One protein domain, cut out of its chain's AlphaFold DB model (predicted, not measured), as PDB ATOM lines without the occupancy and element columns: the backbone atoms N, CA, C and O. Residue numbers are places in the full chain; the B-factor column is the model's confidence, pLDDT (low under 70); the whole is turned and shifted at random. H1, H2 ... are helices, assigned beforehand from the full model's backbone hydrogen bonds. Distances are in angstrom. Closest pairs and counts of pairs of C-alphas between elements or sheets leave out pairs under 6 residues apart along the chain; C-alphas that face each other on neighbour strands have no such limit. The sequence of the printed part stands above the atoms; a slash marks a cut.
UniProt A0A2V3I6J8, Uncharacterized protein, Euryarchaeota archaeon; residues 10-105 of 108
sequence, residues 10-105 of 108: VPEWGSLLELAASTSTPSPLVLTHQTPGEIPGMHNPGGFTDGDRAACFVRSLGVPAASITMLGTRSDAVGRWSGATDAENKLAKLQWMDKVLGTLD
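Overview. This is residues 10 to 105 of the 108 residues of an uncharacterized protein of Euryarchaeota archaeon (UniProt A0A2V3I6J8). Two helices, H3 and H2, stand partly side by side and run the same way at one end of a loose model; the first helix, H1, lies far from them at the other end, with residues 10 to 16 sticking out free. A long looped stretch, residues 23 to 49, spans from H1 to H2 and folds back on itself in a loop, and residues 61 to 86 run from H2 back to the beginning of H3. The printed part has 96 residues with three named helices, in the order H1, H2, H3, and no named strand. The class is all helix, though under half of the residues, 41 of 96, are in named elements. The whole is loose, with a radius of gyration of the C-alphas of 16.7 A, and spans 48 by 35 by 28 A.

Along the chain. H3, the longest helix, holds residues 87 to 103 and measures 24.7 A from first to last C-alpha, ending at C-alpha 103 at (155.115, 125.656, 137.138). H2 holds residues 50 to 60, 15.2 A. H1 holds residues 10 to 22, 18.7 A, from C-alpha 10 at (136.698, 102.245, 124.843).

Arrangement. H3 touches H2 with residues 97 to 101 alone; the closest C-alphas are those of Asp 52 and Met 97, 5.7 A apart. Their lines stand at a shallow tilt of 13 degrees. H1 is apart from both H2 and H3. Residues 31 to 32 form a short parallel pairing with residues 42 to 43. In H1, H2 and H3 every O i to N i+4 pair is within hydrogen-bond range.

Size, cuts and confidence. The two farthest C-alphas, of Ser 24 and Glu 88, are 49.5 A apart. The printed part has no cut. Both links are long, 27 residues from H1 to H2 and 26 from H2 to H3. The mean pLDDT of the printed part is 92.4, and no printed residue is under 70.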
ATOM      1  N   VAL A  10     138.085 101.742 124.853       93.06
ATOM      2  CA  VAL A  10     136.698 102.245 124.843       93.06
ATOM      3  C   VAL A  10     135.669 101.172 125.245       93.06
ATOM      4  O   VAL A  10     134.800 101.495 126.061       93.06
ATOM      5  N   PRO A  11     135.727  99.918 124.743       94.44
ATOM      6  CA  PRO A  11     134.790  98.875 125.167       94.44
ATOM      7  C   PRO A  11     134.857  98.590 126.674       94.44
ATOM      8  O   PRO A  11     133.823  98.502 127.335       94.44
ATOM      9  N   GLU A  12     136.065  98.514 127.234       94.31
ATOM     10  CA  GLU A  12     136.304  98.243 128.652       94.31
ATOM     11  C   GLU A  12     135.740  99.356 129.539       94.31
ATOM     12  O   GLU A  12     135.154  99.077 130.588       94.31
ATOM     13  N   TRP A  13     135.853 100.614 129.107       93.25
ATOM     14  CA  TRP A  13     135.214 101.736 129.794       93.25
ATOM     15  C   TRP A  13     133.696 101.611 129.838       93.25
ATOM     16  O   TRP A  13     133.107 101.870 130.886       93.25
ATOM     17  N   GLY A  14     133.069 101.182 128.739       93.19
ATOM     18  CA  GLY A  14     131.630 100.915 128.703       93.19
ATOM     19  C   GLY A  14     131.223  99.894 129.765       93.19
ATOM     20  O   GLY A  14     130.374 100.182 130.608       93.19
ATOM     21  N   SER A  15     131.909  98.749 129.806       94.06
ATOM     22  CA  SER A  15     131.643  97.702 130.800       94.06
ATOM     23  C   SER A  15     131.888  98.163 132.242       94.06
ATOM     24  O   SER A  15     131.126  97.809 133.141       94.06
ATOM     25  N   LEU A  16     132.922  98.973 132.489       92.00
ATOM     26  CA  LEU A  16     133.189  99.536 133.818       92.00
ATOM     27  C   LEU A  16     132.090 100.504 134.268       92.00
ATOM     28  O   LEU A  16     131.705 100.489 135.438       92.00
ATOM     29  N   LEU A  17     131.573 101.330 133.357       91.94
ATOM     30  CA  LEU A  17     130.484 102.260 133.650       91.94
ATOM     31  C   LEU A  17     129.170 101.518 133.918       91.94
ATOM     32  O   LEU A  17     128.476 101.861 134.874       91.94
ATOM     33  N   GLU A  18     128.858 100.478 133.142       94.06
ATOM     34  CA  GLU A  18     127.703  99.605 133.389       94.06
ATOM     35  C   GLU A  18     127.799  98.926 134.759       94.06
ATOM     36  O   GLU A  18     126.848  98.960 135.545       94.06
ATOM     37  N   LEU A  19     128.973  98.379 135.089       92.25
ATOM     38  CA  LEU A  19     129.224  97.777 136.394       92.25
ATOM     39  C   LEU A  19     129.026  98.800 137.519       92.25
ATOM     40  O   LEU A  19     128.305  98.514 138.475       92.25
ATOM     41  N   ALA A  20     129.611  99.994 137.404       91.06
ATOM     42  CA  ALA A  20     129.479 101.047 138.408       91.06
ATOM     43  C   ALA A  20     128.016 101.484 138.598       91.06
ATOM     44  O   ALA A  20     127.557 101.624 139.735       91.06
ATOM     45  N   ALA A  21     127.272 101.638 137.499       92.12
ATOM     46  CA  ALA A  21     125.857 102.003 137.510       92.12
ATOM     47  C   ALA A  21     124.957 100.908 138.108       92.12
ATOM     48  O   ALA A  21     123.915 101.225 138.674       92.12
ATOM     49  N   SER A  22     125.359  99.635 138.019       94.12
ATOM     50  CA  SER A  22     124.608  98.509 138.595       94.12
ATOM     51  C   SER A  22     124.717  98.398 140.124       94.12
ATOM     52  O   SER A  22     123.958  97.656 140.749       94.12
ATOM     53  N   THR A  23     125.652  99.127 140.748       93.19
ATOM     54  CA  THR A  23     125.810  99.120 142.208       93.19
ATOM     55  C   THR A  23     124.691  99.907 142.896       93.19
ATOM     56  O   THR A  23     124.210 100.911 142.380       93.19
ATOM     57  N   SER A  24     124.287  99.491 144.103       94.06
ATOM     58  CA  SER A  24     123.225 100.173 144.868       94.06
ATOM     59  C   SER A  24     123.570 101.618 145.247       94.06
ATOM     60  O   SER A  24     122.683 102.408 145.559       94.06
ATOM     61  N   THR A  25     124.860 101.952 145.251       92.25
ATOM     62  CA  THR A  25     125.394 103.280 145.563       92.25
ATOM     63  C   THR A  25     126.546 103.599 144.604       92.25
ATOM     64  O   THR A  25     127.712 103.414 144.974       92.25
ATOM     65  N   PRO A  26     126.250 104.048 143.370       90.00
ATOM     66  CA  PRO A  26     127.281 104.375 142.394       90.00
ATOM     67  C   PRO A  26     128.219 105.457 142.928       90.00
ATOM     68  O   PRO A  26     127.782 106.450 143.513       90.00
ATOM     69  N   SER A  27     129.524 105.265 142.734       86.25
ATOM     70  CA  SER A  27     130.509 106.281 143.113       86.25
ATOM     71  C   SER A  27     130.351 107.527 142.233       86.25
ATOM     72  O   SER A  27     130.167 107.380 141.022       86.25
ATOM     73  N   PRO A  28     130.458 108.749 142.791       88.75
ATOM     74  CA  PRO A  28     130.465 109.965 141.989       88.75
ATOM     75  C   PRO A  28     131.587 109.934 140.949       88.75
ATOM     76  O   PRO A  28     132.730 109.597 141.268       88.75
ATOM     77  N   LEU A  29     131.261 110.313 139.716       91.06
ATOM     78  CA  LEU A  29     132.230 110.453 138.635       91.06
ATOM     79  C   LEU A  29     132.569 111.929 138.453       91.06
ATOM     80  O   LEU A  29     131.687 112.756 138.237       91.06
ATOM     81  N   VAL A  30     133.861 112.241 138.523       92.06
ATOM     82  CA  VAL A  30     134.398 113.560 138.186       92.06
ATOM     83  C   VAL A  30     135.164 113.413 136.885       92.06
ATOM     84  O   VAL A  30     136.157 112.689 136.816       92.06
ATOM     85  N   LEU A  31     134.673 114.070 135.841       93.88
ATOM     86  CA  LEU A  31     135.264 113.992 134.517       93.88
ATOM     87  C   LEU A  31     136.416 114.986 134.388       93.88
ATOM     88  O   LEU A  31     136.313 116.135 134.818       93.88
ATOM     89  N   THR A  32     137.501 114.553 133.748       94.50
ATOM     90  CA  THR A  32     138.659 115.410 133.473       94.50
ATOM     91  C   THR A  32     139.019 115.437 131.998       94.50
ATOM     92  O   THR A  32     138.822 114.439 131.308       94.50
ATOM     93  N   HIS A  33     139.589 116.543 131.525       93.50
ATOM     94  CA  HIS A  33     140.053 116.701 130.145       93.50
ATOM     95  C   HIS A  33     141.375 117.479 130.071       93.50
ATOM     96  O   HIS A  33     141.802 118.085 131.049       93.50
ATOM     97  N   GLN A  34     142.030 117.455 128.906       90.75
ATOM     98  CA  GLN A  34     143.290 118.161 128.623       90.75
ATOM     99  C   GLN A  34     143.191 118.899 127.283       90.75
ATOM    100  O   GLN A  34     144.065 118.811 126.422       90.75
ATOM    101  N   THR A  35     142.076 119.597 127.086       91.88
ATOM    102  CA  THR A  35     141.854 120.457 125.918       91.88
ATOM    103  C   THR A  35     142.022 121.924 126.308       91.88
ATOM    104  O   THR A  35     141.728 122.275 127.451       91.88
ATOM    105  N   PRO A  36     142.446 122.801 125.378       90.38
ATOM    106  CA  PRO A  36     142.520 124.239 125.645       90.38
ATOM    107  C   PRO A  36     141.155 124.875 125.931       90.38
ATOM    108  O   PRO A  36     141.073 125.847 126.671       90.38
ATOM    109  N   GLY A  37     140.091 124.346 125.318       94.25
ATOM    110  CA  GLY A  37     138.722 124.793 125.554       94.25
ATOM    111  C   GLY A  37     138.088 124.100 126.753       94.25
ATOM    112  O   GLY A  37     138.441 122.961 127.068       94.25
ATOM    113  N   GLU A  38     137.130 124.780 127.374       95.19
ATOM    114  CA  GLU A  38     136.288 124.219 128.427       95.19
ATOM    115  C   GLU A  38     135.323 123.175 127.862       95.19
ATOM    116  O   GLU A  38     134.773 123.336 126.769       95.19
ATOM    117  N   ILE A  39     135.090 122.114 128.635       96.88
ATOM    118  CA  ILE A  39     134.041 121.138 128.356       96.88
ATOM    119  C   ILE A  39     133.059 121.182 129.532       96.88
ATOM    120  O   ILE A  39     133.472 120.914 130.664       96.88
ATOM    121  N   PRO A  40     131.775 121.532 129.310       96.44
ATOM    122  CA  PRO A  40     130.801 121.650 130.390       96.44
ATOM    123  C   PRO A  40     130.755 120.401 131.278       96.44
ATOM    124  O   PRO A  40     130.585 119.287 130.789       96.44
ATOM    125  N   GLY A  41     130.904 120.596 132.590       95.06
ATOM    126  CA  GLY A  41     130.883 119.512 133.578       95.06
ATOM    127  C   GLY A  41     132.180 118.702 133.698       95.06
ATOM    128  O   GLY A  41     132.196 117.712 134.427       95.06
ATOM    129  N   MET A  42     133.260 119.100 133.018       96.31
ATOM    130  CA  MET A  42     134.582 118.481 133.145       96.31
ATOM    131  C   MET A  42     135.615 119.479 133.682       96.31
ATOM    132  O   MET A  42     135.469 120.690 133.533       96.31
ATOM    133  N   HIS A  43     136.688 118.960 134.282       95.25
ATOM    134  CA  HIS A  43     137.783 119.765 134.827       95.25
ATOM    135  C   HIS A  43     139.098 119.514 134.090       95.25
ATOM    136  O   HIS A  43     139.441 118.372 133.786       95.25
ATOM    137  N   ASN A  44     139.880 120.563 133.855       95.25
ATOM    138  CA  ASN A  44     141.238 120.423 133.340       95.25
ATOM    139  C   ASN A  44     142.255 120.679 134.463       95.25
ATOM    140  O   ASN A  44     142.527 121.839 134.769       95.25
ATOM    141  N   PRO A  45     142.821 119.630 135.093       94.31
ATOM    142  CA  PRO A  45     143.850 119.802 136.118       94.31
ATOM    143  C   PRO A  45     145.204 120.243 135.535       94.31
ATOM    144  O   PRO A  45     146.086 120.637 136.292       94.31
ATOM    145  N   GLY A  46     145.385 120.168 134.213       94.19
ATOM    146  CA  GLY A  46     146.654 120.378 133.523       94.19
ATOM    147  C   GLY A  46     147.411 119.079 133.223       94.19
ATOM    148  O   GLY A  46     146.897 117.966 133.391       94.19
ATOM    149  N   GLY A  47     148.650 119.245 132.763       93.81
ATOM    150  CA  GLY A  47     149.556 118.157 132.405       93.81
ATOM    151  C   GLY A  47     149.511 117.783 130.928       93.81
ATOM    152  O   GLY A  47     148.511 117.973 130.233       93.81
ATOM    153  N   PHE A  48     150.621 117.235 130.450       91.88
ATOM    154  CA  PHE A  48     150.826 116.860 129.061       91.88
ATOM    155  C   PHE A  48     151.083 115.354 128.916       91.88
ATOM    156  O   PHE A  48     150.356 114.670 128.192       91.88
ATOM    157  N   THR A  49     152.056 114.818 129.651       91.19
ATOM    158  CA  THR A  49     152.330 113.375 129.764       91.19
ATOM    159  C   THR A  49     151.583 112.766 130.956       91.19
ATOM    160  O   THR A  49     150.898 113.467 131.698       91.19
ATOM    161  N   ASP A  50     151.679 111.454 131.161       89.31
ATOM    162  CA  ASP A  50     150.987 110.802 132.282       89.31
ATOM    163  C   ASP A  50     151.594 111.195 133.642       89.31
ATOM    164  O   ASP A  50     150.871 111.336 134.629       89.31
ATOM    165  N   GLY A  51     152.911 111.432 133.690       90.06
ATOM    166  CA  GLY A  51     153.635 111.769 134.919       90.06
ATOM    167  C   GLY A  51     153.297 113.158 135.464       90.06
ATOM    168  O   GLY A  51     152.862 113.293 136.607       90.06
ATOM    169  N   ASP A  52     153.439 114.198 134.643       94.44
ATOM    170  CA  ASP A  52     153.075 115.572 135.018       94.44
ATOM    171  C   ASP A  52     151.561 115.756 135.170       94.44
ATOM    172  O   ASP A  52     151.127 116.546 136.002       94.44
ATOM    173  N   ARG A  53     150.733 114.972 134.467       94.12
ATOM    174  CA  ARG A  53     149.278 114.951 134.696       94.12
ATOM    175  C   ARG A  53     148.908 114.442 136.086       94.12
ATOM    176  O   ARG A  53     148.010 115.009 136.708       94.12
ATOM    177  N   ALA A  54     149.595 113.421 136.598       93.75
ATOM    178  CA  ALA A  54     149.393 112.965 137.972       93.75
ATOM    179  C   ALA A  54     149.764 114.062 138.987       93.75
ATOM    180  O   ALA A  54     149.004 114.318 139.923       93.75
ATOM    181  N   ALA A  55     150.879 114.762 138.761       95.94
ATOM    182  CA  ALA A  55     151.302 115.888 139.590       95.94
ATOM    183  C   ALA A  55     150.291 117.047 139.560       95.94
ATOM    184  O   ALA A  55     149.834 117.493 140.614       95.94
ATOM    185  N   CYS A  56     149.877 117.481 138.368       96.19
ATOM    186  CA  CYS A  56     148.830 118.479 138.150       96.19
ATOM    187  C   CYS A  56     147.540 118.134 138.901       96.19
ATOM    188  O   CYS A  56     146.988 118.972 139.613       96.19
ATOM    189  N   PHE A  57     147.086 116.883 138.802       95.06
ATOM    190  CA  PHE A  57     145.883 116.428 139.490       95.06
ATOM    191  C   PHE A  57     146.012 116.565 141.010       95.06
ATOM    192  O   PHE A  57     145.160 117.178 141.652       95.06
ATOM    193  N   VAL A  58     147.095 116.055 141.596       94.94
ATOM    194  CA  VAL A  58     147.305 116.098 143.051       94.94
ATOM    195  C   VAL A  58     147.474 117.542 143.549       94.94
ATOM    196  O   VAL A  58     146.896 117.907 144.574       94.94
ATOM    197  N   ARG A  59     148.168 118.402 142.789       96.62
ATOM    198  CA  ARG A  59     148.272 119.842 143.083       96.62
ATOM    199  C   ARG A  59     146.912 120.543 143.011       96.62
ATOM    200  O   ARG A  59     146.626 121.369 143.874       96.62
ATOM    201  N   SER A  60     146.047 120.179 142.058       94.62
ATOM    202  CA  SER A  60     144.689 120.741 141.929       94.62
ATOM    203  C   SER A  60     143.776 120.408 143.116       94.62
ATOM    204  O   SER A  60     142.854 121.161 143.419       94.62
ATOM    205  N   LEU A  61     144.076 119.324 143.842       94.06
ATOM    206  CA  LEU A  61     143.403 118.950 145.088       94.06
ATOM    207  C   LEU A  61     143.956 119.682 146.324       94.06
ATOM    208  O   LEU A  61     143.543 119.390 147.445       94.06
ATOM    209  N   GLY A  62     144.892 120.618 146.144       96.06
ATOM    210  CA  GLY A  62     145.464 121.419 147.226       96.06
ATOM    211  C   GLY A  62     146.631 120.761 147.962       96.06
ATOM    212  O   GLY A  62     147.076 121.285 148.982       96.06
ATOM    213  N   VAL A  63     147.160 119.637 147.469       97.56
ATOM    214  CA  VAL A  63     148.343 119.013 148.077       97.56
ATOM    215  C   VAL A  63     149.567 119.913 147.847       97.56
ATOM    216  O   VAL A  63     149.830 120.315 146.706       97.56
ATOM    217  N   PRO A  64     150.327 120.267 148.899       97.19
ATOM    218  CA  PRO A  64     151.507 121.113 148.756       97.19
ATOM    219  C   PRO A  64     152.635 120.367 148.034       97.19
ATOM    220  O   PRO A  64     152.792 119.159 148.204       97.19
ATOM    221  N   ALA A  65     153.455 121.095 147.270       96.69
ATOM    222  CA  ALA A  65     154.589 120.533 146.528       96.69
ATOM    223  C   ALA A  65     155.539 119.720 147.427       96.69
ATOM    224  O   ALA A  65     155.934 118.617 147.072       96.69
ATOM    225  N   ALA A  66     155.791 120.197 148.651       96.81
ATOM    226  CA  ALA A  66     156.619 119.510 149.646       96.81
ATOM    227  C   ALA A  66     156.086 118.129 150.094       96.81
ATOM    228  O   ALA A  66     156.802 117.378 150.749       96.81
ATOM    229  N   SER A  67     154.830 117.794 149.782       97.19
ATOM    230  CA  SER A  67     154.225 116.482 150.053       97.19
ATOM    231  C   SER A  67     154.165 115.581 148.820       97.19
ATOM    232  O   SER A  67     153.534 114.526 148.865       97.19
ATOM    233  N   ILE A  68     154.794 115.985 147.717       96.19
ATOM    234  CA  ILE A  68     154.838 115.229 146.470       96.19
ATOM    235  C   ILE A  68     156.289 114.835 146.216       96.19
ATOM    236  O   ILE A  68     157.182 115.672 146.184       96.19
ATOM    237  N   THR A  69     156.521 113.539 146.028       95.81
ATOM    238  CA  THR A  69     157.829 113.006 145.640       95.81
ATOM    239  C   THR A  69     157.713 112.388 144.261       95.81
ATOM    240  O   THR A  69     156.914 111.473 144.051       95.81
ATOM    241  N   MET A  70     158.523 112.879 143.329       93.94
ATOM    242  CA  MET A  70     158.610 112.352 141.975       93.94
ATOM    243  C   MET A  70     159.675 111.254 141.938       93.94
ATOM    244  O   MET A  70     160.811 111.465 142.353       93.94
ATOM    245  N   LEU A  71     159.312 110.053 141.485       92.31
ATOM    246  CA  LEU A  71     160.221 108.906 141.428       92.31
ATOM    247  C   LEU A  71     160.339 108.398 139.995       92.31
ATOM    248  O   LEU A  71     159.338 108.100 139.345       92.31
ATOM    249  N   GLY A  72     161.577 108.261 139.513       89.44
ATOM    250  CA  GLY A  72     161.853 107.780 138.155       89.44
ATOM    251  C   GLY A  72     161.476 108.774 137.051       89.44
ATOM    252  O   GLY A  72     161.393 108.385 135.884       89.44
ATOM    253  N   THR A  73     161.243 110.036 137.407       90.94
ATOM    254  CA  THR A  73     160.951 111.128 136.477       90.94
ATOM    255  C   THR A  73     162.257 111.703 135.942       90.94
ATOM    256  O   THR A  73     163.222 111.860 136.679       90.94
ATOM    257  N   ARG A  74     162.315 111.973 134.638       90.50
ATOM    258  CA  ARG A  74     163.469 112.606 133.992       90.50
ATOM    259  C   ARG A  74     163.044 113.292 132.704       90.50
ATOM    260  O   ARG A  74     162.150 112.793 132.020       90.50
ATOM    261  N   SER A  75     163.700 114.392 132.357       89.88
ATOM    262  CA  SER A  75     163.384 115.191 131.164       89.88
ATOM    263  C   SER A  75     164.482 115.190 130.093       89.88
ATOM    264  O   SER A  75     164.284 115.694 128.988       89.88
ATOM    265  N   ASP A  76     165.629 114.593 130.409       90.19
ATOM    266  CA  ASP A  76     166.888 114.698 129.667       90.19
ATOM    267  C   ASP A  76     167.183 113.496 128.753       90.19
ATOM    268  O   ASP A  76     168.029 113.589 127.866       90.19
ATOM    269  N   ALA A  77     166.505 112.358 128.943       88.81
ATOM    270  CA  ALA A  77     166.703 111.184 128.099       88.81
ATOM    271  C   ALA A  77     165.462 110.301 127.963       88.81
ATOM    272  O   ALA A  77     164.594 110.223 128.834       88.81
ATOM    273  N   VAL A  78     165.435 109.552 126.862       86.56
ATOM    274  CA  VAL A  78     164.412 108.547 126.579       86.56
ATOM    275  C   VAL A  78     164.672 107.297 127.424       86.56
ATOM    276  O   VAL A  78     165.733 106.681 127.351       86.56
ATOM    277  N   GLY A  79     163.694 106.908 128.242       84.44
ATOM    278  CA  GLY A  79     163.796 105.711 129.074       84.44
ATOM    279  C   GLY A  79     163.793 104.423 128.246       84.44
ATOM    280  O   GLY A  79     163.114 104.350 127.224       84.44
ATOM    281  N   ARG A  80     164.472 103.379 128.739       84.62
ATOM    282  CA  ARG A  80     164.599 102.055 128.085       84.62
ATOM    283  C   ARG A  80     163.277 101.345 127.762       84.62
ATOM    284  O   ARG A  80     163.263 100.422 126.962       84.62
ATOM    285  N   TRP A  81     162.193 101.746 128.426       81.62
ATOM    286  CA  TRP A  81     160.843 101.200 128.246       81.62
ATOM    287  C   TRP A  81     159.969 102.062 127.333       81.62
ATOM    288  O   TRP A  81     158.784 101.791 127.165       81.62
ATOM    289  N   SER A  82     160.539 103.117 126.748       73.75
ATOM    290  CA  SER A  82     159.902 103.809 125.636       73.75
ATOM    291  C   SER A  82     159.955 102.836 124.463       73.75
ATOM    292  O   SER A  82     161.049 102.511 124.010       73.75
ATOM    293  N   GLY A  83     158.804 102.294 124.053       78.00
ATOM    294  CA  GLY A  83     158.710 101.355 122.929       78.00
ATOM    295  C   GLY A  83     159.197 101.964 121.607       78.00
ATOM    296  O   GLY A  83     159.881 102.983 121.592       78.00
ATOM    297  N   ALA A  84     158.819 101.377 120.468       74.62
ATOM    298  CA  ALA A  84     159.131 101.977 119.169       74.62
ATOM    299  C   ALA A  84     158.583 103.417 119.118       74.62
ATOM    300  O   ALA A  84     157.377 103.650 119.192       74.62
ATOM    301  N   THR A  85     159.477 104.401 119.110       76.62
ATOM    302  CA  THR A  85     159.132 105.814 119.249       76.62
ATOM    303  C   THR A  85     160.211 106.655 118.597       76.62
ATOM    304  O   THR A  85     161.397 106.347 118.677       76.62
ATOM    305  N   ASP A  86     159.774 107.737 117.970       87.81
ATOM    306  CA  ASP A  86     160.650 108.789 117.490       87.81
ATOM    307  C   ASP A  86     161.294 109.516 118.686       87.81
ATOM    308  O   ASP A  86     160.609 110.112 119.526       87.81
ATOM    309  N   ALA A  87     162.618 109.391 118.802       87.69
ATOM    310  CA  ALA A  87     163.364 109.867 119.962       87.69
ATOM    311  C   ALA A  87     163.306 111.395 120.111       87.69
ATOM    312  O   ALA A  87     163.216 111.892 121.234       87.69
ATOM    313  N   GLU A  88     163.308 112.127 118.996       90.12
ATOM    314  CA  GLU A  88     163.252 113.589 118.979       90.12
ATOM    315  C   GLU A  88     161.903 114.082 119.513       90.12
ATOM    316  O   GLU A  88     161.846 114.863 120.465       90.12
ATOM    317  N   ASN A  89     160.808 113.528 118.993       90.50
ATOM    318  CA  ASN A  89     159.468 113.820 119.481       90.50
ATOM    319  C   ASN A  89     159.321 113.458 120.958       90.50
ATOM    320  O   ASN A  89     158.728 114.215 121.726       90.50
ATOM    321  N   LYS A  90     159.861 112.315 121.397       90.12
ATOM    322  CA  LYS A  90     159.793 111.915 122.808       90.12
ATOM    323  C   LYS A  90     160.529 112.899 123.712       90.12
ATOM    324  O   LYS A  90     159.970 113.276 124.738       90.12
ATOM    325  N   LEU A  91     161.724 113.341 123.326       92.44
ATOM    326  CA  LEU A  91     162.466 114.366 124.058       92.44
ATOM    327  C   LEU A  91     161.693 115.686 124.108       92.44
ATOM    328  O   LEU A  91     161.553 116.260 125.183       92.44
ATOM    329  N   ALA A  92     161.088 116.124 123.002       93.62
ATOM    330  CA  ALA A  92     160.249 117.323 122.999       93.62
ATOM    331  C   ALA A  92     159.065 117.213 123.981       93.62
ATOM    332  O   ALA A  92     158.752 118.169 124.691       93.62
ATOM    333  N   LYS A  93     158.432 116.034 124.085       92.44
ATOM    334  CA  LYS A  93     157.377 115.778 125.081       92.44
ATOM    335  C   LYS A  93     157.901 115.854 126.519       92.44
ATOM    336  O   LYS A  93     157.215 116.384 127.388       92.44
ATOM    337  N   LEU A  94     159.108 115.352 126.766       93.75
ATOM    338  CA  LEU A  94     159.757 115.421 128.076       93.75
ATOM    339  C   LEU A  94     160.130 116.858 128.474       93.75
ATOM    340  O   LEU A  94     160.018 117.215 129.640       93.75
ATOM    341  N   GLN A  95     160.485 117.707 127.511       95.56
ATOM    342  CA  GLN A  95     160.708 119.137 127.752       95.56
ATOM    343  C   GLN A  95     159.408 119.885 128.088       95.56
ATOM    344  O   GLN A  95     159.423 120.866 128.826       95.56
ATOM    345  N   TRP A  96     158.259 119.429 127.580       95.31
ATOM    346  CA  TRP A  96     156.963 119.941 128.031       95.31
ATOM    347  C   TRP A  96     156.633 119.510 129.457       95.31
ATOM    348  O   TRP A  96     156.204 120.348 130.245       95.31
ATOM    349  N   MET A  97     156.882 118.242 129.796       95.56
ATOM    350  CA  MET A  97     156.742 117.742 131.167       95.56
ATOM    351  C   MET A  97     157.587 118.575 132.143       95.56
ATOM    352  O   MET A  97     157.067 119.006 133.167       95.56
ATOM    353  N   ASP A  98     158.848 118.857 131.802       96.19
ATOM    354  CA  ASP A  98     159.742 119.695 132.612       96.19
ATOM    355  C   ASP A  98     159.144 121.077 132.900       96.19
ATOM    356  O   ASP A  98     159.019 121.483 134.053       96.19
ATOM    357  N   LYS A  99     158.665 121.763 131.855       96.44
ATOM    358  CA  LYS A  99     158.007 123.070 131.996       96.44
ATOM    359  C   LYS A  99     156.792 123.004 132.914       96.44
ATOM    360  O   LYS A  99     156.632 123.876 133.762       96.44
ATOM    361  N   VAL A 100     155.938 121.991 132.752       96.19
ATOM    362  CA  VAL A 100     154.742 121.820 133.587       96.19
ATOM    363  C   VAL A 100     155.132 121.595 135.045       96.19
ATOM    364  O   VAL A 100     154.621 122.299 135.912       96.19
ATOM    365  N   LEU A 101     156.062 120.681 135.332       96.56
ATOM    366  CA  LEU A 101     156.510 120.413 136.703       96.56
ATOM    367  C   LEU A 101     157.167 121.644 137.340       96.56
ATOM    368  O   LEU A 101     156.896 121.938 138.505       96.56
ATOM    369  N   GLY A 102     157.915 122.421 136.553       96.62
ATOM    370  CA  GLY A 102     158.456 123.713 136.969       96.62
ATOM    371  C   GLY A 102     157.375 124.707 137.405       96.62
ATOM    372  O   GLY A 102     157.529 125.353 138.434       96.62
ATOM    373  N   THR A 103     156.236 124.789 136.703       96.00
ATOM    374  CA  THR A 103     155.115 125.656 137.138       96.00
ATOM    375  C   THR A 103     154.416 125.196 138.418       96.00
ATOM    376  O   THR A 103     153.645 125.955 139.001       96.00
ATOM    377  N   LEU A 104     154.650 123.952 138.846       96.19
ATOM    378  CA  LEU A 104     154.069 123.380 140.059       96.19
ATOM    379  C   LEU A 104     155.008 123.460 141.270       96.19
ATOM    380  O   LEU A 104     154.587 123.026 142.349       96.19
ATOM    381  N   ASP A 105     156.220 123.997 141.083       95.75
ATOM    382  CA  ASP A 105     157.332 124.003 142.040       95.75
ATOM    383  C   ASP A 105     157.738 122.584 142.483       95.75
ATOM    384  O   ASP A 105     157.966 122.327 143.665       95.75
TER     385      ASP A 105